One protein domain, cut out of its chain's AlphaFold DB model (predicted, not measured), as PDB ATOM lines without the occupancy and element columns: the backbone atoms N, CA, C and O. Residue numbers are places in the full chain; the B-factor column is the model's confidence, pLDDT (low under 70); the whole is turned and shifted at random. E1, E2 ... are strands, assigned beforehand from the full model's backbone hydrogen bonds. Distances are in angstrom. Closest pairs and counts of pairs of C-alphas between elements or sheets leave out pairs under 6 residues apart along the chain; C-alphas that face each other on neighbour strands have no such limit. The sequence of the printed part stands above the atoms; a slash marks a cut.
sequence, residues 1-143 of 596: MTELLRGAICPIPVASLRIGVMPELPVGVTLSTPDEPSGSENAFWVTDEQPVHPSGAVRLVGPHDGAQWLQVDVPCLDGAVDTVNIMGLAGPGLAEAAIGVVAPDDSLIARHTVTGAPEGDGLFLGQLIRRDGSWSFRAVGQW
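This is residues 1 to 143 of the 596 residues of an uncharacterized protein of Streptomyces tsukubensis (UniProt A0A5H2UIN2). What shape do these coordinates make? A sandwich of two strongly twisted five-stranded sheets, E1 E10 E9 E6 E3 and E4 E5 E2 E7 E8, lies face to face with strands only 12 degrees apart, and a long link with no named element, residues 33 to 57, joins E3 of one sheet to E4 of the other. What is it built of? The 143 printed residues hold ten named strands, E1 to E10 in chain order, and no named helix; the class is all strand, though under half of the residues, 68, are in named elements. Both sheets are antiparallel throughout, in the orders just given. How large is it? It is compact and rounded, with a radius of gyration of the C-alphas of 13.8 A and spans of 37 by 35 by 27 A.

Where is the first sheet? E1 is residues 9 to 12, from C-alpha 9 at (20.891, -10.544, -19.536); E10 is 134 to 143, 27.5 A long; E9 is 122 to 131, 26.9 A; E6 is 83 to 88; E3 is 27 to 32. E10 ends at C-alpha 143, (14.813, -27.952, -22.494). Where is the second? E4 is residues 58 to 64, E5 is 67 to 73 at 19.1 A, E2 is 16 to 22 at 19.9 A, E7 is 98 to 102 and E8 is 108 to 113.

What pairs the first sheet? N 10 and O 137 of E1 and E10 are 2.8 A apart; E10 and E9, a hairpin, have N 129 and O 136 at 2.8 A. E9 and E6 have N 84 and O 128 at 2.8 A, and E6 and the edge strand E3 have N 28 and O 87 at 2.9 A. What pairs the second? The hairpin E4 and E5 has N 61 and O 69 at 2.8 A, E5 and E2 have N 19 and O 70 at 2.8 A, E2 and E7 have N 20 and O 100 at 2.9 A, and the hairpin E7 and E8 has N 101 and O 110 at 2.8 A. Residues 2 to 3 pair, parallel, with 110 to 111 of E8. How do the sheets face each other? Their facing parts are 10.1 A centre to centre; the closest C-alphas of E8 and E10, His 112 and Ala 139, are 6.0 A apart. E3 and E4 are near each other, while E4 and E10 are apart.

How far does it reach? The two C-alphas farthest apart, Pro 92 and Asp 132, are 38.4 A apart. Is it unbroken? The printed part has no cut; E3 to E4 is a long link of 25 residues. Where is confidence low? Residues 38 to 43 are under 70; the mean pLDDT of the printed part is 90.7.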
ATOM      1  N   MET A   1      30.272  -7.788 -29.349       75.81
ATOM      2  CA  MET A   1      29.720  -9.154 -29.303       75.81
ATOM      3  C   MET A   1      29.904  -9.689 -27.902       75.81
ATOM      4  O   MET A   1      31.045  -9.847 -27.479       75.81
ATOM      5  N   THR A   2      28.800  -9.962 -27.219       88.38
ATOM      6  CA  THR A   2      28.796 -10.551 -25.878       88.38
ATOM      7  C   THR A   2      28.312 -11.997 -25.979       88.38
ATOM      8  O   THR A   2      27.184 -12.229 -26.410       88.38
ATOM      9  N   GLU A   3      29.160 -12.968 -25.627       95.50
ATOM     10  CA  GLU A   3      28.710 -14.353 -25.421       95.50
ATOM     11  C   GLU A   3      28.079 -14.435 -24.026       95.50
ATOM     12  O   GLU A   3      28.707 -14.064 -23.034       95.50
ATOM     13  N   LEU A   4      26.830 -14.881 -23.957       93.25
ATOM     14  CA  LEU A   4      26.041 -14.952 -22.737       93.25
ATOM     15  C   LEU A   4      25.998 -16.380 -22.204       93.25
ATOM     16  O   LEU A   4      25.688 -17.332 -22.927       93.25
ATOM     17  N   LEU A   5      26.243 -16.511 -20.901       93.50
ATOM     18  CA  LEU A   5      25.921 -17.722 -20.155       93.50
ATOM     19  C   LEU A   5      24.403 -17.845 -19.988       93.50
ATOM     20  O   LEU A   5      23.671 -16.857 -20.051       93.50
ATOM     21  N   ARG A   6      23.926 -19.068 -19.748       93.06
ATOM     22  CA  ARG A   6      22.523 -19.315 -19.402       93.06
ATOM     23  C   ARG A   6      22.111 -18.440 -18.210       93.06
ATOM     24  O   ARG A   6      22.824 -18.388 -17.215       93.06
ATOM     25  N   GLY A   7      20.969 -17.769 -18.323       89.38
ATOM     26  CA  GLY A   7      20.427 -16.836 -17.334       89.38
ATOM     27  C   GLY A   7      20.868 -15.382 -17.525       89.38
ATOM     28  O   GLY A   7      20.130 -14.494 -17.106       89.38
ATOM     29  N   ALA A   8      22.003 -15.130 -18.192       90.06
ATOM     30  CA  ALA A   8      22.556 -13.787 -18.345       90.06
ATOM     31  C   ALA A   8      21.679 -12.884 -19.226       90.06
ATOM     32  O   ALA A   8      21.031 -13.338 -20.176       90.06
ATOM     33  N   ILE A   9      21.702 -11.588 -18.910       93.88
ATOM     34  CA  ILE A   9      20.891 -10.544 -19.536       93.88
ATOM     35  C   ILE A   9      21.818  -9.534 -20.227       93.88
ATOM     36  O   ILE A   9      22.896  -9.223 -19.724       93.88
ATOM     37  N   CYS A  10      21.415  -9.030 -21.391       95.81
ATOM     38  CA  CYS A  10      22.133  -8.005 -22.147       95.81
ATOM     39  C   CYS A  10      21.150  -6.945 -22.664       95.81
ATOM     40  O   CYS A  10      20.161  -7.324 -23.298       95.81
ATOM     41  N   PRO A  11      21.389  -5.641 -22.431       96.44
ATOM     42  CA  PRO A  11      20.522  -4.586 -22.947       96.44
ATOM     43  C   PRO A  11      20.515  -4.576 -24.481       96.44
ATOM     44  O   PRO A  11      21.533  -4.843 -25.127       96.44
ATOM     45  N   ILE A  12      19.363  -4.263 -25.076       97.38
ATOM     46  CA  ILE A  12      19.177  -4.171 -26.530       97.38
ATOM     47  C   ILE A  12      18.548  -2.822 -26.913       97.38
ATOM     48  O   ILE A  12      17.750  -2.265 -26.159       97.38
ATOM     49  N   PRO A  13      18.872  -2.267 -28.094       96.00
ATOM     50  CA  PRO A  13      18.295  -1.004 -28.524       96.00
ATOM     51  C   PRO A  13      16.813  -1.164 -28.881       96.00
ATOM     52  O   PRO A  13      16.388  -2.187 -29.424       96.00
ATOM     53  N   VAL A  14      16.038  -0.099 -28.666       96.31
ATOM     54  CA  VAL A  14      14.646   0.015 -29.129       96.31
ATOM     55  C   VAL A  14      14.639   0.280 -30.641       96.31
ATOM     56  O   VAL A  14      14.463   1.406 -31.103       96.31
ATOM     57  N   ALA A  15      14.901  -0.764 -31.423       96.62
ATOM     58  CA  ALA A  15      14.991  -0.728 -32.879       96.62
ATOM     59  C   ALA A  15      14.495  -2.047 -33.496       96.62
ATOM     60  O   ALA A  15      14.115  -2.975 -32.786       96.62
ATOM     61  N   SER A  16      14.501  -2.147 -34.827       97.25
ATOM     62  CA  SER A  16      14.185  -3.409 -35.502       97.25
ATOM     63  C   SER A  16      15.374  -4.370 -35.431       97.25
ATOM     64  O   SER A  16      16.407  -4.141 -36.057       97.25
ATOM     65  N   LEU A  17      15.235  -5.435 -34.650       98.19
ATOM     66  CA  LEU A  17      16.273  -6.428 -34.400       98.19
ATOM     67  C   LEU A  17      16.116  -7.626 -35.332       98.19
ATOM     68  O   LEU A  17      15.000  -8.017 -35.683       98.19
ATOM     69  N   ARG A  18      17.238  -8.256 -35.682       98.00
ATOM     70  CA  ARG A  18      17.266  -9.567 -36.339       98.00
ATOM     71  C   ARG A  18      17.774 -10.606 -35.355       98.00
ATOM     72  O   ARG A  18      18.790 -10.390 -34.704       98.00
ATOM     73  N   ILE A  19      17.076 -11.726 -35.243       98.12
ATOM     74  CA  ILE A  19      17.458 -12.824 -34.356       98.12
ATOM     75  C   ILE A  19      17.691 -14.062 -35.213       98.12
ATOM     76  O   ILE A  19      16.816 -14.455 -35.985       98.12
ATOM     77  N   GLY A  20      18.886 -14.633 -35.107       97.62
ATOM     78  CA  GLY A  20      19.292 -15.833 -35.831       97.62
ATOM     79  C   GLY A  20      19.375 -17.023 -34.886       97.62
ATOM     80  O   GLY A  20      19.996 -16.923 -33.828       97.62
ATOM     81  N   VAL A  21      18.770 -18.144 -35.272       97.19
ATOM     82  CA  VAL A  21      18.861 -19.429 -34.566       97.19
ATOM     83  C   VAL A  21      19.641 -20.412 -35.433       97.19
ATOM     84  O   VAL A  21      19.261 -20.663 -36.574       97.19
ATOM     85  N   MET A  22      20.746 -20.927 -34.901       95.69
ATOM     86  CA  MET A  22      21.661 -21.867 -35.554       95.69
ATOM     87  C   MET A  22      21.661 -23.215 -34.823       95.69
ATOM     88  O   MET A  22      21.535 -23.192 -33.609       95.69
ATOM     89  N   PRO A  23      21.871 -24.356 -35.505       93.56
ATOM     90  CA  PRO A  23      21.744 -24.481 -36.956       93.56
ATOM     91  C   PRO A  23      20.323 -24.095 -37.410       93.56
ATOM     92  O   PRO A  23      19.476 -23.767 -36.584       93.56
ATOM     93  N   GLU A  24      20.063 -24.075 -38.714       92.00
ATOM     94  CA  GLU A  24      18.714 -23.858 -39.246       92.00
ATOM     95  C   GLU A  24      17.729 -24.860 -38.616       92.00
ATOM     96  O   GLU A  24      17.741 -26.051 -38.924       92.00
ATOM     97  N   LEU A  25      16.913 -24.359 -37.687       89.81
ATOM     98  CA  LEU A  25      15.958 -25.120 -36.892       89.81
ATOM     99  C   LEU A  25      14.572 -24.491 -37.054       89.81
ATOM    100  O   LEU A  25      14.477 -23.271 -37.211       89.81
ATOM    101  N   PRO A  26      13.486 -25.274 -36.960       89.69
ATOM    102  CA  PRO A  26      12.157 -24.695 -36.855       89.69
ATOM    103  C   PRO A  26      12.056 -23.874 -35.560       89.69
ATOM    104  O   PRO A  26      12.400 -24.352 -34.476       89.69
ATOM    105  N   VAL A  27      11.595 -22.627 -35.672       91.75
ATOM    106  CA  VAL A  27      11.496 -21.680 -34.551       91.75
ATOM    107  C   VAL A  27      10.040 -21.297 -34.325       91.75
ATOM    108  O   VAL A  27       9.301 -21.045 -35.276       91.75
ATOM    109  N   GLY A  28       9.652 -21.223 -33.054       90.06
ATOM    110  CA  GLY A  28       8.405 -20.623 -32.598       90.06
ATOM    111  C   GLY A  28       8.676 -19.335 -31.826       90.06
ATOM    112  O   GLY A  28       9.579 -19.290 -30.989       90.06
ATOM    113  N   VAL A  29       7.888 -18.291 -32.085       91.12
ATOM    114  CA  VAL A  29       7.912 -17.054 -31.288       91.12
ATOM    115  C   VAL A  29       6.535 -16.775 -30.711       91.12
ATOM    116  O   VAL A  29       5.549 -16.840 -31.445       91.12
ATOM    117  N   THR A  30       6.478 -16.424 -29.424       92.31
ATOM    118  CA  THR A  30       5.254 -15.962 -28.753       92.31
ATOM    119  C   THR A  30       5.474 -14.603 -28.100       92.31
ATOM    120  O   THR A  30       6.564 -14.300 -27.609       92.31
ATOM    121  N   LEU A  31       4.430 -13.777 -28.100       90.94
ATOM    122  CA  LEU A  31       4.374 -12.534 -27.334       90.94
ATOM    123  C   LEU A  31       3.614 -12.793 -26.037       90.94
ATOM    124  O   LEU A  31       2.653 -13.564 -26.031       90.94
ATOM    125  N   SER A  32       4.029 -12.167 -24.944       88.75
ATOM    126  CA  SER A  32       3.322 -12.271 -23.668       88.75
ATOM    127  C   SER A  32       3.138 -10.910 -23.025       88.75
ATOM    128  O   SER A  32       3.848  -9.950 -23.331       88.75
ATOM    129  N   THR A  33       2.106 -10.846 -22.197       86.56
ATOM    130  CA  THR A  33       1.746  -9.687 -21.389       86.56
ATOM    131  C   THR A  33       1.610 -10.147 -19.935       86.56
ATOM    132  O   THR A  33       1.434 -11.349 -19.695       86.56
ATOM    133  N   PRO A  34       1.588  -9.227 -18.956       76.06
ATOM    134  CA  PRO A  34       1.365  -9.593 -17.556       76.06
ATOM    135  C   PRO A  34       0.046 -10.352 -17.332       76.06
ATOM    136  O   PRO A  34      -0.064 -11.188 -16.433       76.06
ATOM    137  N   ASP A  35      -0.964 -10.067 -18.158       71.19
ATOM    138  CA  ASP A  35      -2.290 -10.678 -18.072       71.19
ATOM    139  C   ASP A  35      -2.392 -11.995 -18.861       71.19
ATOM    140  O   ASP A  35      -3.240 -12.843 -18.558       71.19
ATOM    141  N   GLU A  36      -1.512 -12.195 -19.845       76.75
ATOM    142  CA  GLU A  36      -1.500 -13.346 -20.738       76.75
ATOM    143  C   GLU A  36      -0.081 -13.933 -20.871       76.75
ATOM    144  O   GLU A  36       0.670 -13.573 -21.787       76.75
ATOM    145  N   PRO A  37       0.307 -14.841 -19.952       73.25
ATOM    146  CA  PRO A  37       1.634 -15.429 -19.958       73.25
ATOM    147  C   PRO A  37       1.828 -16.372 -21.146       73.25
ATOM    148  O   PRO A  37       0.889 -16.879 -21.767       73.25
ATOM    149  N   SER A  38       3.094 -16.634 -21.428       63.19
ATOM    150  CA  SER A  38       3.560 -17.523 -22.486       63.19
ATOM    151  C   SER A  38       2.960 -18.926 -22.335       63.19
ATOM    152  O   SER A  38       2.928 -19.481 -21.241       63.19
ATOM    153  N   GLY A  39       2.460 -19.496 -23.436       56.81
ATOM    154  CA  GLY A  39       1.762 -20.789 -23.409       56.81
ATOM    155  C   GLY A  39       0.272 -20.708 -23.055       56.81
ATOM    156  O   GLY A  39      -0.362 -21.745 -22.867       56.81
ATOM    157  N   SER A  40      -0.320 -19.506 -22.995       57.66
ATOM    158  CA  SER A  40      -1.781 -19.378 -23.027       57.66
ATOM    159  C   SER A  40      -2.342 -20.087 -24.275       57.66
ATOM    160  O   SER A  40      -1.723 -20.078 -25.342       57.66
ATOM    161  N   GLU A  41      -3.557 -20.642 -24.192       52.72
ATOM    162  CA  GLU A  41      -4.261 -21.203 -25.367       52.72
ATOM    163  C   GLU A  41      -4.492 -20.159 -26.489       52.72
ATOM    164  O   GLU A  41      -4.918 -20.504 -27.589       52.72
ATOM    165  N   ASN A  42      -4.239 -18.877 -26.211       52.97
ATOM    166  CA  ASN A  42      -4.429 -17.742 -27.108       52.97
ATOM    167  C   ASN A  42      -3.098 -17.160 -27.630       52.97
ATOM    168  O   ASN A  42      -3.135 -16.230 -28.439       52.97
ATOM    169  N   ALA A  43      -1.944 -17.693 -27.211       67.44
ATOM    170  CA  ALA A  43      -0.647 -17.226 -27.671       67.44
ATOM    171  C   ALA A  43      -0.527 -17.454 -29.185       67.44
ATOM    172  O   ALA A  43      -0.651 -18.577 -29.677       67.44
ATOM    173  N   PHE A  44      -0.294 -16.381 -29.938       70.75
ATOM    174  CA  PHE A  44      -0.045 -16.484 -31.371       70.75
ATOM    175  C   PHE A  44       1.396 -16.919 -31.608       70.75
ATOM    176  O   PHE A  44       2.335 -16.263 -31.154       70.75
ATOM    177  N   TRP A  45       1.550 -18.008 -32.353       82.44
ATOM    178  CA  TRP A  45       2.847 -18.540 -32.736       82.44
ATOM    179  C   TRP A  45       3.249 -17.997 -34.101       82.44
ATOM    180  O   TRP A  45       2.486 -18.081 -35.063       82.44
ATOM    181  N   VAL A  46       4.462 -17.459 -34.190       83.25
ATOM    182  CA  VAL A  46       5.109 -17.214 -35.483       83.25
ATOM    183  C   VAL A  46       5.907 -18.460 -35.850       83.25
ATOM    184  O   VAL A  46       6.855 -18.798 -35.146       83.25
ATOM    185  N   THR A  47       5.494 -19.138 -36.920       85.94
ATOM    186  CA  THR A  47       6.075 -20.390 -37.451       85.94
ATOM    187  C   THR A  47       6.113 -20.333 -38.980       85.94
ATOM    188  O   THR A  47       5.585 -19.394 -39.570       85.94
ATOM    189  N   ASP A  48       6.684 -21.325 -39.664       84.75
ATOM    190  CA  ASP A  48       6.690 -21.333 -41.137       84.75
ATOM    191  C   ASP A  48       5.274 -21.334 -41.751       84.75
ATOM    192  O   ASP A  48       5.060 -20.786 -42.833       84.75
ATOM    193  N   GLU A  49       4.284 -21.897 -41.046       86.69
ATOM    194  CA  GLU A  49       2.873 -21.868 -41.460       86.69
ATOM    195  C   GLU A  49       2.231 -20.488 -41.249       86.69
ATOM    196  O   GLU A  49       1.330 -20.090 -41.992       86.69
ATOM    197  N   GLN A  50       2.716 -19.741 -40.254       90.19
ATOM    198  CA  GLN A  50       2.278 -18.389 -39.928       90.19
ATOM    199  C   GLN A  50       3.498 -17.466 -39.758       90.19
ATOM    200  O   GLN A  50       3.878 -17.122 -38.636       90.19
ATOM    201  N   PRO A  51       4.128 -17.026 -40.866       93.69
ATOM    202  CA  PRO A  51       5.434 -16.371 -40.819       93.69
ATOM    203  C   PRO A  51       5.387 -14.933 -40.296       93.69
ATOM    204  O   PRO A  51       6.426 -14.297 -40.166       93.69
ATOM    205  N   VAL A  52       4.206 -14.380 -40.009       95.06
ATOM    206  CA  VAL A  52       4.035 -13.013 -39.506       95.06
ATOM    207  C   VAL A  52       3.016 -13.018 -38.371       95.06
ATOM    208  O   VAL A  52       1.899 -13.518 -38.528       95.06
ATOM    209  N   HIS A  53       3.387 -12.438 -37.230       92.94
ATOM    210  CA  HIS A  53       2.474 -12.217 -36.113       92.94
ATOM    211  C   HIS A  53       1.355 -11.240 -36.527       92.94
ATOM    212  O   HIS A  53       1.641 -10.289 -37.256       92.94
ATOM    213  N   PRO A  54       0.101 -11.376 -36.048       87.81
ATOM    214  CA  PRO A  54      -0.995 -10.472 -36.423       87.81
ATOM    215  C   PRO A  54      -0.737  -8.975 -36.180       87.81
ATOM    216  O   PRO A  54      -1.293  -8.141 -36.889       87.81
ATOM    217  N   SER A  55       0.116  -8.623 -35.212       87.56
ATOM    218  CA  SER A  55       0.534  -7.228 -34.979       87.56
ATOM    219  C   SER A  55       1.512  -6.685 -36.029       87.56
ATOM    220  O   SER A  55       1.748  -5.484 -36.077       87.56
ATOM    221  N   GLY A  56       2.127  -7.549 -36.840       93.56
ATOM    222  CA  GLY A  56       3.198  -7.204 -37.778       93.56
ATOM    223  C   GLY A  56       4.569  -6.961 -37.134       93.56
ATOM    224  O   GLY A  56       5.558  -6.870 -37.857       93.56
ATOM    225  N   ALA A  57       4.649  -6.904 -35.799       94.81
ATOM    226  CA  ALA A  57       5.877  -6.587 -35.066       94.81
ATOM    227  C   ALA A  57       6.899  -7.734 -35.041       94.81
ATOM    228  O   ALA A  57       8.082  -7.498 -34.819       94.81
ATOM    229  N   VAL A  58       6.466  -8.974 -35.276       97.19
ATOM    230  CA  VAL A  58       7.350 -10.142 -35.362       97.19
ATOM    231  C   VAL A  58       7.078 -10.886 -36.655       97.19
ATOM    232  O   VAL A  58       5.921 -11.147 -36.996       97.19
ATOM    233  N   ARG A  59       8.142 -11.253 -37.368       97.06
ATOM    234  CA  ARG A  59       8.053 -12.095 -38.562       97.06
ATOM    235  C   ARG A  59       9.254 -13.012 -38.709       97.06
ATOM    236  O   ARG A  59      10.370 -12.625 -38.382       97.06
ATOM    237  N   LEU A  60       9.038 -14.188 -39.278       95.94
ATOM    238  CA  LEU A  60      10.100 -15.023 -39.813       95.94
ATOM    239  C   LEU A  60      10.574 -14.426 -41.138       95.94
ATOM    240  O   LEU A  60       9.784 -14.107 -42.025       95.94
ATOM    241  N   VAL A  61      11.886 -14.240 -41.242       95.94
ATOM    242  CA  VAL A  61      12.571 -13.819 -42.471       95.94
ATOM    243  C   VAL A  61      12.891 -15.044 -43.326       95.94
ATOM    244  O   VAL A  61      12.903 -14.955 -44.553       95.94
ATOM    245  N   GLY A  62      13.092 -16.189 -42.672       90.44
ATOM    246  CA  GLY A  62      13.431 -17.456 -43.299       90.44
ATOM    247  C   GLY A  62      14.920 -17.789 -43.181       90.44
ATOM    248  O   GLY A  62      15.702 -17.017 -42.607       90.44
ATOM    249  N   PRO A  63      15.315 -18.948 -43.717       93.25
ATOM    250  CA  PRO A  63      16.663 -19.459 -43.554       93.25
ATOM    251  C   PRO A  63      17.671 -18.700 -44.422       93.25
ATOM    252  O   PRO A  63      17.455 -18.492 -45.618       93.25
ATOM    253  N   HIS A  64      18.791 -18.293 -43.824       92.19
ATOM    254  CA  HIS A  64      19.983 -17.825 -44.537       92.19
ATOM    255  C   HIS A  64      21.237 -17.968 -43.672       92.19
ATOM    256  O   HIS A  64      21.168 -17.937 -42.444       92.19
ATOM    257  N   ASP A  65      22.390 -18.153 -44.318       92.31
ATOM    258  CA  ASP A  65      23.699 -18.304 -43.663       92.31
ATOM    259  C   ASP A  65      23.747 -19.405 -42.584       92.31
ATOM    260  O   ASP A  65      24.473 -19.307 -41.597       92.31
ATOM    261  N   GLY A  66      22.972 -20.479 -42.782       93.12
ATOM    262  CA  GLY A  66      22.914 -21.625 -41.868       93.12
ATOM    263  C   GLY A  66      22.107 -21.385 -40.589       93.12
ATOM    264  O   GLY A  66      22.205 -22.188 -39.662       93.12
ATOM    265  N   ALA A  67      21.322 -20.306 -40.536       95.56
ATOM    266  CA  ALA A  67      20.441 -19.978 -39.424       95.56
ATOM    267  C   ALA A  67      19.004 -19.736 -39.902       95.56
ATOM    268  O   ALA A  67      18.779 -19.234 -41.006       95.56
ATOM    269  N   GLN A  68      18.032 -20.023 -39.037       96.12
ATOM    270  CA  GLN A  68      16.666 -19.534 -39.186       96.12
ATOM    271  C   GLN A  68      16.595 -18.115 -38.627       96.12
ATOM    272  O   GLN A  68      16.901 -17.891 -37.454       96.12
ATOM    273  N   TRP A  69      16.178 -17.155 -39.454       97.12
ATOM    274  CA  TRP A  69      16.116 -15.759 -39.040       97.12
ATOM    275  C   TRP A  69      14.695 -15.268 -38.830       97.12
ATOM    276  O   TRP A  69      13.780 -15.543 -39.611       97.12
ATOM    277  N   LEU A  70      14.545 -14.445 -37.803       96.88
ATOM    278  CA  LEU A  70      13.340 -13.693 -37.499       96.88
ATOM    279  C   LEU A  70      13.683 -12.216 -37.287       96.88
ATOM    280  O   LEU A  70      14.810 -11.856 -36.946       96.88
ATOM    281  N   GLN A  71      12.702 -11.356 -37.513       98.12
ATOM    282  CA  GLN A  71      12.795  -9.923 -37.294       98.12
ATOM    283  C   GLN A  71      11.773  -9.512 -36.238       98.12
ATOM    284  O   GLN A  71      10.598  -9.871 -36.346       98.12
ATOM    285  N   VAL A  72      12.233  -8.748 -35.248       98.00
ATOM    286  CA  VAL A  72      11.407  -8.150 -34.194       98.00
ATOM    287  C   VAL A  72      11.509  -6.636 -34.308       98.00
ATOM    288  O   VAL A  72      12.566  -6.057 -34.078       98.00
ATOM    289  N   ASP A  73      10.415  -5.981 -34.671       97.81
ATOM    290  CA  ASP A  73      10.299  -4.528 -34.669       97.81
ATOM    291  C   ASP A  73       9.871  -4.049 -33.278       97.81
ATOM    292  O   ASP A  73       8.681  -3.922 -32.984       97.81
ATOM    293  N   VAL A  74      10.858  -3.850 -32.397       96.69
ATOM    294  CA  VAL A  74      10.641  -3.506 -30.983       96.69
ATOM    295  C   VAL A  74       9.774  -2.244 -30.811       96.69
ATOM    296  O   VAL A  74       8.836  -2.292 -30.014       96.69
ATOM    297  N   PRO A  75       9.979  -1.146 -31.573       96.25
ATOM    298  CA  PRO A  75       9.079   0.013 -31.561       96.25
ATOM    299  C   PRO A  75       7.613  -0.273 -31.923       96.25
ATOM    300  O   PRO A  75       6.740   0.516 -31.564       96.25
ATOM    301  N   CYS A  76       7.331  -1.350 -32.660       95.31
ATOM    302  CA  CYS A  76       5.981  -1.723 -33.089       95.31
ATOM    303  C   CYS A  76       5.306  -2.756 -32.175       95.31
ATOM    304  O   CYS A  76       4.163  -3.137 -32.441       95.31
ATOM    305  N   LEU A  77       5.983  -3.227 -31.123       94.38
ATOM    306  CA  LEU A  77       5.358  -4.075 -30.113       94.38
ATOM    307  C   LEU A  77       4.297  -3.276 -29.344       94.38
ATOM    308  O   LEU A  77       4.489  -2.100 -29.028       94.38
ATOM    309  N   ASP A  78       3.163  -3.920 -29.056       91.62
ATOM    310  CA  ASP A  78       2.099  -3.314 -28.254       91.62
ATOM    311  C   ASP A  78       2.655  -2.901 -26.880       91.62
ATOM    312  O   ASP A  78       3.494  -3.591 -26.301       91.62
ATOM    313  N   GLY A  79       2.184  -1.770 -26.349       89.19
ATOM    314  CA  GLY A  79       2.596  -1.268 -25.043       89.19
ATOM    315  C   GLY A  79       2.382  -2.265 -23.901       89.19
ATOM    316  O   GLY A  79       3.130  -2.212 -22.928       89.19
ATOM    317  N   ALA A  80       1.409  -3.170 -24.036       89.44
ATOM    318  CA  ALA A  80       1.118  -4.223 -23.068       89.44
ATOM    319  C   ALA A  80       2.060  -5.437 -23.155       89.44
ATOM    320  O   ALA A  80       2.076  -6.248 -22.231       89.44
ATOM    321  N   VAL A  81       2.820  -5.590 -24.247       92.94
ATOM    322  CA  VAL A  81       3.782  -6.690 -24.396       92.94
ATOM    323  C   VAL A  81       5.013  -6.385 -23.556       92.94
ATOM    324  O   VAL A  81       5.721  -5.402 -23.795       92.94
ATOM    325  N   ASP A  82       5.272  -7.255 -22.587       94.44
ATOM    326  CA  ASP A  82       6.460  -7.204 -21.741       94.44
ATOM    327  C   ASP A  82       7.520  -8.221 -22.175       94.44
ATOM    328  O   ASP A  82       8.685  -8.090 -21.808       94.44
ATOM    329  N   THR A  83       7.138  -9.208 -22.989       95.31
ATOM    330  CA  THR A  83       7.978 -10.372 -23.242       95.31
ATOM    331  C   THR A  83       7.824 -10.911 -24.667       95.31
ATOM    332  O   THR A  83       6.711 -11.080 -25.168       95.31
ATOM    333  N   VAL A  84       8.946 -11.255 -25.307       96.06
ATOM    334  CA  VAL A  84       9.016 -12.004 -26.574       96.06
ATOM    335  C   VAL A  84       9.817 -13.284 -26.350       96.06
ATOM    336  O   VAL A  84      11.023 -13.219 -26.123       96.06
ATOM    337  N   ASN A  85       9.181 -14.449 -26.432       95.94
ATOM    338  CA  ASN A  85       9.829 -15.743 -26.192       95.94
ATOM    339  C   ASN A  85      10.235 -16.398 -27.501       95.94
ATOM    340  O   ASN A  85       9.411 -16.494 -28.410       95.94
ATOM    341  N   ILE A  86      11.464 -16.902 -27.575       95.94
ATOM    342  CA  ILE A  86      11.997 -17.573 -28.762       95.94
ATOM    343  C   ILE A  86      12.299 -19.029 -28.416       95.94
ATOM    344  O   ILE A  86      13.129 -19.324 -27.552       95.94
ATOM    345  N   MET A  87      11.624 -19.944 -29.103       94.88
ATOM    346  CA  MET A  87      11.704 -21.384 -28.871       94.88
ATOM    347  C   MET A  87      12.234 -22.094 -30.115       94.88
ATOM    348  O   MET A  87      11.766 -21.845 -31.224       94.88
ATOM    349  N   GLY A  88      13.192 -22.998 -29.930       91.69
ATOM    350  CA  GLY A  88      13.550 -24.007 -30.919       91.69
ATOM    351  C   GLY A  88      12.599 -25.191 -30.793       91.69
ATOM    352  O   GLY A  88      12.418 -25.731 -29.700       91.69
ATOM    353  N   LEU A  89      11.972 -25.573 -31.899       87.38
ATOM    354  CA  LEU A  89      11.062 -26.712 -31.963       87.38
ATOM    355  C   LEU A  89      11.831 -27.985 -32.347       87.38
ATOM    356  O   LEU A  89      12.966 -27.919 -32.828       87.38
ATOM    357  N   ALA A  90      11.203 -29.145 -32.140       84.88
ATOM    358  CA  ALA A  90      11.795 -30.458 -32.391       84.88
ATOM    359  C   ALA A  90      12.468 -30.548 -33.772       84.88
ATOM    360  O   ALA A  90      11.828 -30.357 -34.808       84.88
ATOM    361  N   GLY A  91      13.759 -30.889 -33.792       82.44
ATOM    362  CA  GLY A  91      14.522 -31.019 -35.029       82.44
ATOM    363  C   GLY A  91      15.961 -31.508 -34.823       82.44
ATOM    364  O   GLY A  91      16.508 -31.414 -33.720       82.44
ATOM    365  N   PRO A  92      16.598 -32.052 -35.875       80.62
ATOM    366  CA  PRO A  92      18.008 -32.415 -35.825       80.62
ATOM    367  C   PRO A  92      18.866 -31.163 -35.600       80.62
ATOM    368  O   PRO A  92      18.670 -30.152 -36.264       80.62
ATOM    369  N   GLY A  93      19.828 -31.237 -34.679       86.31
ATOM    370  CA  GLY A  93      20.723 -30.116 -34.359       86.31
ATOM    371  C   GLY A  93      20.269 -29.239 -33.188       86.31
ATOM    372  O   GLY A  93      21.014 -28.349 -32.793       86.31
ATOM    373  N   LEU A  94      19.112 -29.517 -32.570       88.25
ATOM    374  CA  LEU A  94      18.624 -28.770 -31.401       88.25
ATOM    375  C   LEU A  94      19.611 -28.803 -30.214       88.25
ATOM    376  O   LEU A  94      19.731 -27.830 -29.479       88.25
ATOM    377  N   ALA A  95      20.371 -29.893 -30.059       87.88
ATOM    378  CA  ALA A  95      21.412 -30.024 -29.031       87.88
ATOM    379  C   ALA A  95      22.650 -29.140 -29.277       87.88
ATOM    380  O   ALA A  95      23.437 -28.926 -28.361       87.88
ATOM    381  N   GLU A  96      22.823 -28.636 -30.499       91.69
ATOM    382  CA  GLU A  96      23.907 -27.731 -30.898       91.69
ATOM    383  C   GLU A  96      23.387 -26.297 -31.093       91.69
ATOM    384  O   GLU A  96      24.058 -25.462 -31.704       91.69
ATOM    385  N   ALA A  97      22.170 -26.016 -30.610       94.88
ATOM    386  CA  ALA A  97      21.495 -24.772 -30.910       94.88
ATOM    387  C   ALA A  97      22.214 -23.556 -30.306       94.88
ATOM    388  O   ALA A  97      22.660 -23.559 -29.157       94.88
ATOM    389  N   ALA A  98      22.268 -22.474 -31.067       96.88
ATOM    390  CA  ALA A  98      22.727 -21.169 -30.639       96.88
ATOM    391  C   ALA A  98      21.763 -20.092 -31.138       96.88
ATOM    392  O   ALA A  98      21.203 -20.193 -32.226       96.88
ATOM    393  N   ILE A  99      21.601 -19.035 -30.353       97.94
ATOM    394  CA  ILE A  99      20.773 -17.878 -30.682       97.94
ATOM    395  C   ILE A  99      21.631 -16.615 -30.664       97.94
ATOM    396  O   ILE A  99      22.459 -16.432 -29.774       97.94
ATOM    397  N   GLY A 100      21.455 -15.750 -31.659       97.81
ATOM    398  CA  GLY A 100      22.148 -14.468 -31.766       97.81
ATOM    399  C   GLY A 100      21.181 -13.319 -32.019       97.81
ATOM    400  O   GLY A 100      20.249 -13.470 -32.804       97.81
ATOM    401  N   VAL A 101      21.420 -12.173 -31.382       98.19
ATOM    402  CA  VAL A 101      20.652 -10.932 -31.560       98.19
ATOM    403  C   VAL A 101      21.516  -9.898 -32.274       98.19
ATOM    404  O   VAL A 101      22.599  -9.546 -31.803       98.19
ATOM    405  N   VAL A 102      21.028  -9.406 -33.407       97.94
ATOM    406  CA  VAL A 102      21.731  -8.513 -34.329       97.94
ATOM    407  C   VAL A 102      20.969  -7.195 -34.457       97.94
ATOM    408  O   VAL A 102      19.749  -7.178 -34.650       97.94
ATOM    409  N   ALA A 103      21.699  -6.091 -34.340       96.81
ATOM    410  CA  ALA A 103      21.188  -4.734 -34.486       96.81
ATOM    411  C   ALA A 103      20.860  -4.391 -35.961       96.81
ATOM    412  O   ALA A 103      21.280  -5.107 -36.875       96.81
ATOM    413  N   PRO A 104      20.144  -3.280 -36.233       95.06
ATOM    414  CA  PRO A 104      19.847  -2.843 -37.602       95.06
ATOM    415  C   PRO A 104      21.074  -2.555 -38.481       95.06
ATOM    416  O   PRO A 104      20.951  -2.544 -39.700       95.06
ATOM    417  N   ASP A 105      22.227  -2.267 -37.875       94.69
ATOM    418  CA  ASP A 105      23.500  -1.997 -38.556       94.69
ATOM    419  C   ASP A 105      24.352  -3.262 -38.771       94.69
ATOM    420  O   ASP A 105      25.537  -3.174 -39.089       94.69
ATOM    421  N   ASP A 106      23.742  -4.433 -38.587       94.88
ATOM    422  CA  ASP A 106      24.331  -5.765 -38.725       94.88
ATOM    423  C   ASP A 106      25.372  -6.118 -37.652       94.88
ATOM    424  O   ASP A 106      26.031  -7.158 -37.733       94.88
ATOM    425  N   SER A 107      25.496  -5.305 -36.597       95.38
ATOM    426  CA  SER A 107      26.351  -5.630 -35.458       95.38
ATOM    427  C   SER A 107      25.718  -6.691 -34.546       95.38
ATOM    428  O   SER A 107      24.541  -6.635 -34.185       95.38
ATOM    429  N   LEU A 108      26.512  -7.696 -34.160       97.00
ATOM    430  CA  LEU A 108      26.093  -8.743 -33.223       97.00
ATOM    431  C   LEU A 108      26.156  -8.222 -31.780       97.00
ATOM    432  O   LEU A 108      27.248  -7.983 -31.243       97.00
ATOM    433  N   ILE A 109      24.985  -8.097 -31.154       97.44
ATOM    434  CA  ILE A 109      24.811  -7.603 -29.785       97.44
ATOM    435  C   ILE A 109      25.140  -8.725 -28.798       97.44
ATOM    436  O   ILE A 109      26.138  -8.660 -28.074       97.44
ATOM    437  N   ALA A 110      24.344  -9.793 -28.843       97.12
ATOM    438  CA  ALA A 110      24.402 -10.912 -27.916       97.12
ATOM    439  C   ALA A 110      24.359 -12.245 -28.664       97.12
ATOM    440  O   ALA A 110      23.708 -12.364 -29.704       97.12
ATOM    441  N   ARG A 111      25.031 -13.254 -28.114       97.50
ATOM    442  CA  ARG A 111      24.967 -14.640 -28.573       97.50
ATOM    443  C   ARG A 111      24.900 -15.574 -27.374       97.50
ATOM    444  O   ARG A 111      25.560 -15.329 -26.374       97.50
ATOM    445  N   HIS A 112      24.114 -16.635 -27.480       96.94
ATOM    446  CA  HIS A 112      24.072 -17.709 -26.500       96.94
ATOM    447  C   HIS A 112      24.136 -19.054 -27.211       96.94
ATOM    448  O   HIS A 112      23.327 -19.323 -28.101       96.94
ATOM    449  N   THR A 113      25.085 -19.891 -26.810       96.31
ATOM    450  CA  THR A 113      25.202 -21.279 -27.263       96.31
ATOM    451  C   THR A 113      24.655 -22.200 -26.180       96.31
ATOM    452  O   THR A 113      25.088 -22.124 -25.028       96.31
ATOM    453  N   VAL A 114      23.702 -23.066 -26.525       92.25
ATOM    454  CA  VAL A 114      23.112 -23.998 -25.562       92.25
ATOM    455  C   VAL A 114      24.120 -25.091 -25.224       92.25
ATOM    456  O   VAL A 114      24.734 -25.699 -26.097       92.25
ATOM    457  N   THR A 115      24.300 -25.333 -23.929       85.75
ATOM    458  CA  THR A 115      25.212 -26.347 -23.392       85.75
ATOM    459  C   THR A 115      24.434 -27.363 -22.568       85.75
ATOM    460  O   THR A 115      23.661 -26.970 -21.696       85.75
ATOM    461  N   GLY A 116      24.675 -28.655 -22.784       80.62
ATOM    462  CA  GLY A 116      24.054 -29.737 -22.012       80.62
ATOM    463  C   GLY A 116      23.625 -30.909 -22.890       80.62
ATOM    464  O   GLY A 116      23.663 -30.823 -24.116       80.62
ATOM    465  N   ALA A 117      23.241 -32.019 -22.261       77.25
ATOM    466  CA  ALA A 117      22.633 -33.134 -22.979       77.25
ATOM    467  C   ALA A 117      21.187 -32.777 -23.379       77.25
ATOM    468  O   ALA A 117      20.537 -32.018 -22.660       77.25
ATOM    469  N   PRO A 118      20.674 -33.297 -24.507       83.69
ATOM    470  CA  PRO A 118      19.274 -33.130 -24.869       83.69
ATOM    471  C   PRO A 118      18.362 -33.868 -23.887       83.69
ATOM    472  O   PRO A 118      18.541 -35.063 -23.647       83.69
ATOM    473  N   GLU A 119      17.379 -33.152 -23.343       82.12
ATOM    474  CA  GLU A 119      16.455 -33.655 -22.313       82.12
ATOM    475  C   GLU A 119      14.973 -33.543 -22.721       82.12
ATOM    476  O   GLU A 119      14.092 -33.908 -21.945       82.12
ATOM    477  N   GLY A 120      14.671 -33.076 -23.938       83.06
ATOM    478  CA  GLY A 120      13.296 -32.899 -24.409       83.06
ATOM    479  C   GLY A 120      13.177 -32.651 -25.912       83.06
ATOM    480  O   GLY A 120      14.178 -32.610 -26.629       83.06
ATOM    481  N   ASP A 121      11.935 -32.480 -26.369       86.25
ATOM    482  CA  ASP A 121      11.584 -32.305 -27.785       86.25
ATOM    483  C   ASP A 121      11.555 -30.826 -28.214       86.25
ATOM    484  O   ASP A 121      11.419 -30.520 -29.393       86.25
ATOM    485  N   GLY A 122      11.713 -29.890 -27.278       90.62
ATOM    486  CA  GLY A 122      11.807 -28.459 -27.559       90.62
ATOM    487  C   GLY A 122      12.845 -27.772 -26.684       90.62
ATOM    488  O   GLY A 122      13.350 -28.344 -25.716       90.62
ATOM    489  N   LEU A 123      13.170 -26.527 -27.017       92.31
ATOM    490  CA  LEU A 123      14.191 -25.751 -26.321       92.31
ATOM    491  C   LEU A 123      13.778 -24.284 -26.239       92.31
ATOM    492  O   LEU A 123      13.614 -23.614 -27.256       92.31
ATOM    493  N   PHE A 124      13.648 -23.752 -25.031       94.81
ATOM    494  CA  PHE A 124      13.481 -22.323 -24.818       94.81
ATOM    495  C   PHE A 124      14.853 -21.645 -24.924       94.81
ATOM    496  O   PHE A 124      15.684 -21.753 -24.021       94.81
ATOM    497  N   LEU A 125      15.111 -20.996 -26.063       96.12
ATOM    498  CA  LEU A 125      16.434 -20.491 -26.433       96.12
ATOM    499  C   LEU A 125      16.759 -19.171 -25.731       96.12
ATOM    500  O   LEU A 125      17.834 -19.017 -25.147       96.12
ATOM    501  N   GLY A 126      15.828 -18.222 -25.774       96.62
ATOM    502  CA  GLY A 126      16.024 -16.886 -25.227       96.62
ATOM    503  C   GLY A 126      14.751 -16.052 -25.237       96.62
ATOM    504  O   GLY A 126      13.733 -16.449 -25.810       96.62
ATOM    505  N   GLN A 127      14.818 -14.889 -24.603       97.06
ATOM    506  CA  GLN A 127      13.662 -14.025 -24.388       97.06
ATOM    507  C   GLN A 127      14.062 -12.551 -24.497       97.06
ATOM    508  O   GLN A 127      15.117 -12.168 -23.995       97.06
ATOM    509  N   LEU A 128      13.236 -11.721 -25.136       97.81
ATOM    510  CA  LEU A 128      13.317 -10.262 -25.007       97.81
ATOM    511  C   LEU A 128      12.364  -9.839 -23.894       97.81
ATOM    512  O   LEU A 128      11.201 -10.230 -23.928       97.81
ATOM    513  N   ILE A 129      12.845  -9.059 -22.935       96.81
ATOM    514  CA  ILE A 129      12.090  -8.630 -21.757       96.81
ATOM    515  C   ILE A 129      12.088  -7.108 -21.722       96.81
ATOM    516  O   ILE A 129      13.140  -6.484 -21.886       96.81
ATOM    517  N   ARG A 130      10.920  -6.517 -21.489       96.00
ATOM    518  CA  ARG A 130      10.737  -5.087 -21.282       96.00
ATOM    519  C   ARG A 130      10.648  -4.781 -19.793       96.00
ATOM    520  O   ARG A 130       9.795  -5.333 -19.102       96.00
ATOM    521  N   ARG A 131      11.473  -3.856 -19.308       89.69
ATOM    522  CA  ARG A 131      11.393  -3.304 -17.946       89.69
ATOM    523  C   ARG A 131      11.616  -1.805 -17.991       89.69
ATOM    524  O   ARG A 131      12.502  -1.340 -18.696       89.69
ATOM    525  N   ASP A 132      10.741  -1.057 -17.325       88.31
ATOM    526  CA  ASP A 132      10.801   0.409 -17.243       88.31
ATOM    527  C   ASP A 132      10.963   1.120 -18.601       88.31
ATOM    528  O   ASP A 132      11.560   2.185 -18.725       88.31
ATOM    529  N   GLY A 133      10.396   0.524 -19.655       88.06
ATOM    530  CA  GLY A 133      10.471   1.033 -21.026       88.06
ATOM    531  C   GLY A 133      11.708   0.594 -21.816       88.06
ATOM    532  O   GLY A 133      11.661   0.664 -23.046       88.06
ATOM    533  N   SER A 134      12.740   0.081 -21.150       93.56
ATOM    534  CA  SER A 134      13.941  -0.506 -21.749       93.56
ATOM    535  C   SER A 134      13.723  -1.970 -22.124       93.56
ATOM    536  O   SER A 134      12.871  -2.650 -21.550       93.56
ATOM    537  N   TRP A 135      14.486  -2.455 -23.105       97.19
ATOM    538  CA  TRP A 135      14.445  -3.844 -23.558       97.19
ATOM    539  C   TRP A 135      15.797  -4.518 -23.344       97.19
ATOM    540  O   TRP A 135      16.841  -3.942 -23.644       97.19
ATOM    541  N   SER A 136      15.758  -5.775 -22.910       97.69
ATOM    542  CA  SER A 136      16.944  -6.611 -22.717       97.69
ATOM    543  C   SER A 136      16.716  -8.009 -23.285       97.69
ATOM    544  O   SER A 136      15.598  -8.519 -23.279       97.69
ATOM    545  N   PHE A 137      17.773  -8.647 -23.781       97.81
ATOM    546  CA  PHE A 137      17.773 -10.054 -24.172       97.81
ATOM    547  C   PHE A 137      18.306 -10.920 -23.029       97.81
ATOM    548  O   PHE A 137      19.386 -10.653 -22.507       97.81
ATOM    549  N   ARG A 138      17.580 -11.985 -22.680       97.38
ATOM    550  CA  ARG A 138      17.996 -13.013 -21.721       97.38
ATOM    551  C   ARG A 138      18.284 -14.329 -22.434       97.38
ATOM    552  O   ARG A 138      17.437 -14.849 -23.163       97.38
ATOM    553  N   ALA A 139      19.455 -14.897 -22.169       96.81
ATOM    554  CA  ALA A 139      19.819 -16.247 -22.588       96.81
ATOM    555  C   ALA A 139      19.125 -17.289 -21.693       96.81
ATOM    556  O   ALA A 139      19.330 -17.272 -20.482       96.81
ATOM    557  N   VAL A 140      18.313 -18.198 -22.250       96.31
ATOM    558  CA  VAL A 140      17.502 -19.131 -21.435       96.31
ATOM    559  C   VAL A 140      17.999 -20.574 -21.493       96.31
ATOM    560  O   VAL A 140      18.177 -21.185 -20.439       96.31
ATOM    561  N   GLY A 141      18.216 -21.131 -22.686       92.81
ATOM    562  CA  GLY A 141      18.762 -22.482 -22.883       92.81
ATOM    563  C   GLY A 141      18.090 -23.598 -22.066       92.81
ATOM    564  O   GLY A 141      18.791 -24.441 -21.506       92.81
ATOM    565  N   GLN A 142      16.759 -23.592 -21.927       92.94
ATOM    566  CA  GLN A 142      16.016 -24.573 -21.121       92.94
ATOM    567  C   GLN A 142      15.277 -25.588 -21.998       92.94
ATOM    568  O   GLN A 142      14.425 -25.202 -22.796       92.94
ATOM    569  N   TRP A 143      15.552 -26.881 -21.819       90.31
ATOM    570  CA  TRP A 143      14.813 -27.952 -22.494       90.31
ATOM    571  C   TRP A 143      13.344 -27.976 -22.067       90.31
ATOM    572  O   TRP A 143      13.021 -27.857 -20.884       90.31
TER     573      TRP A 143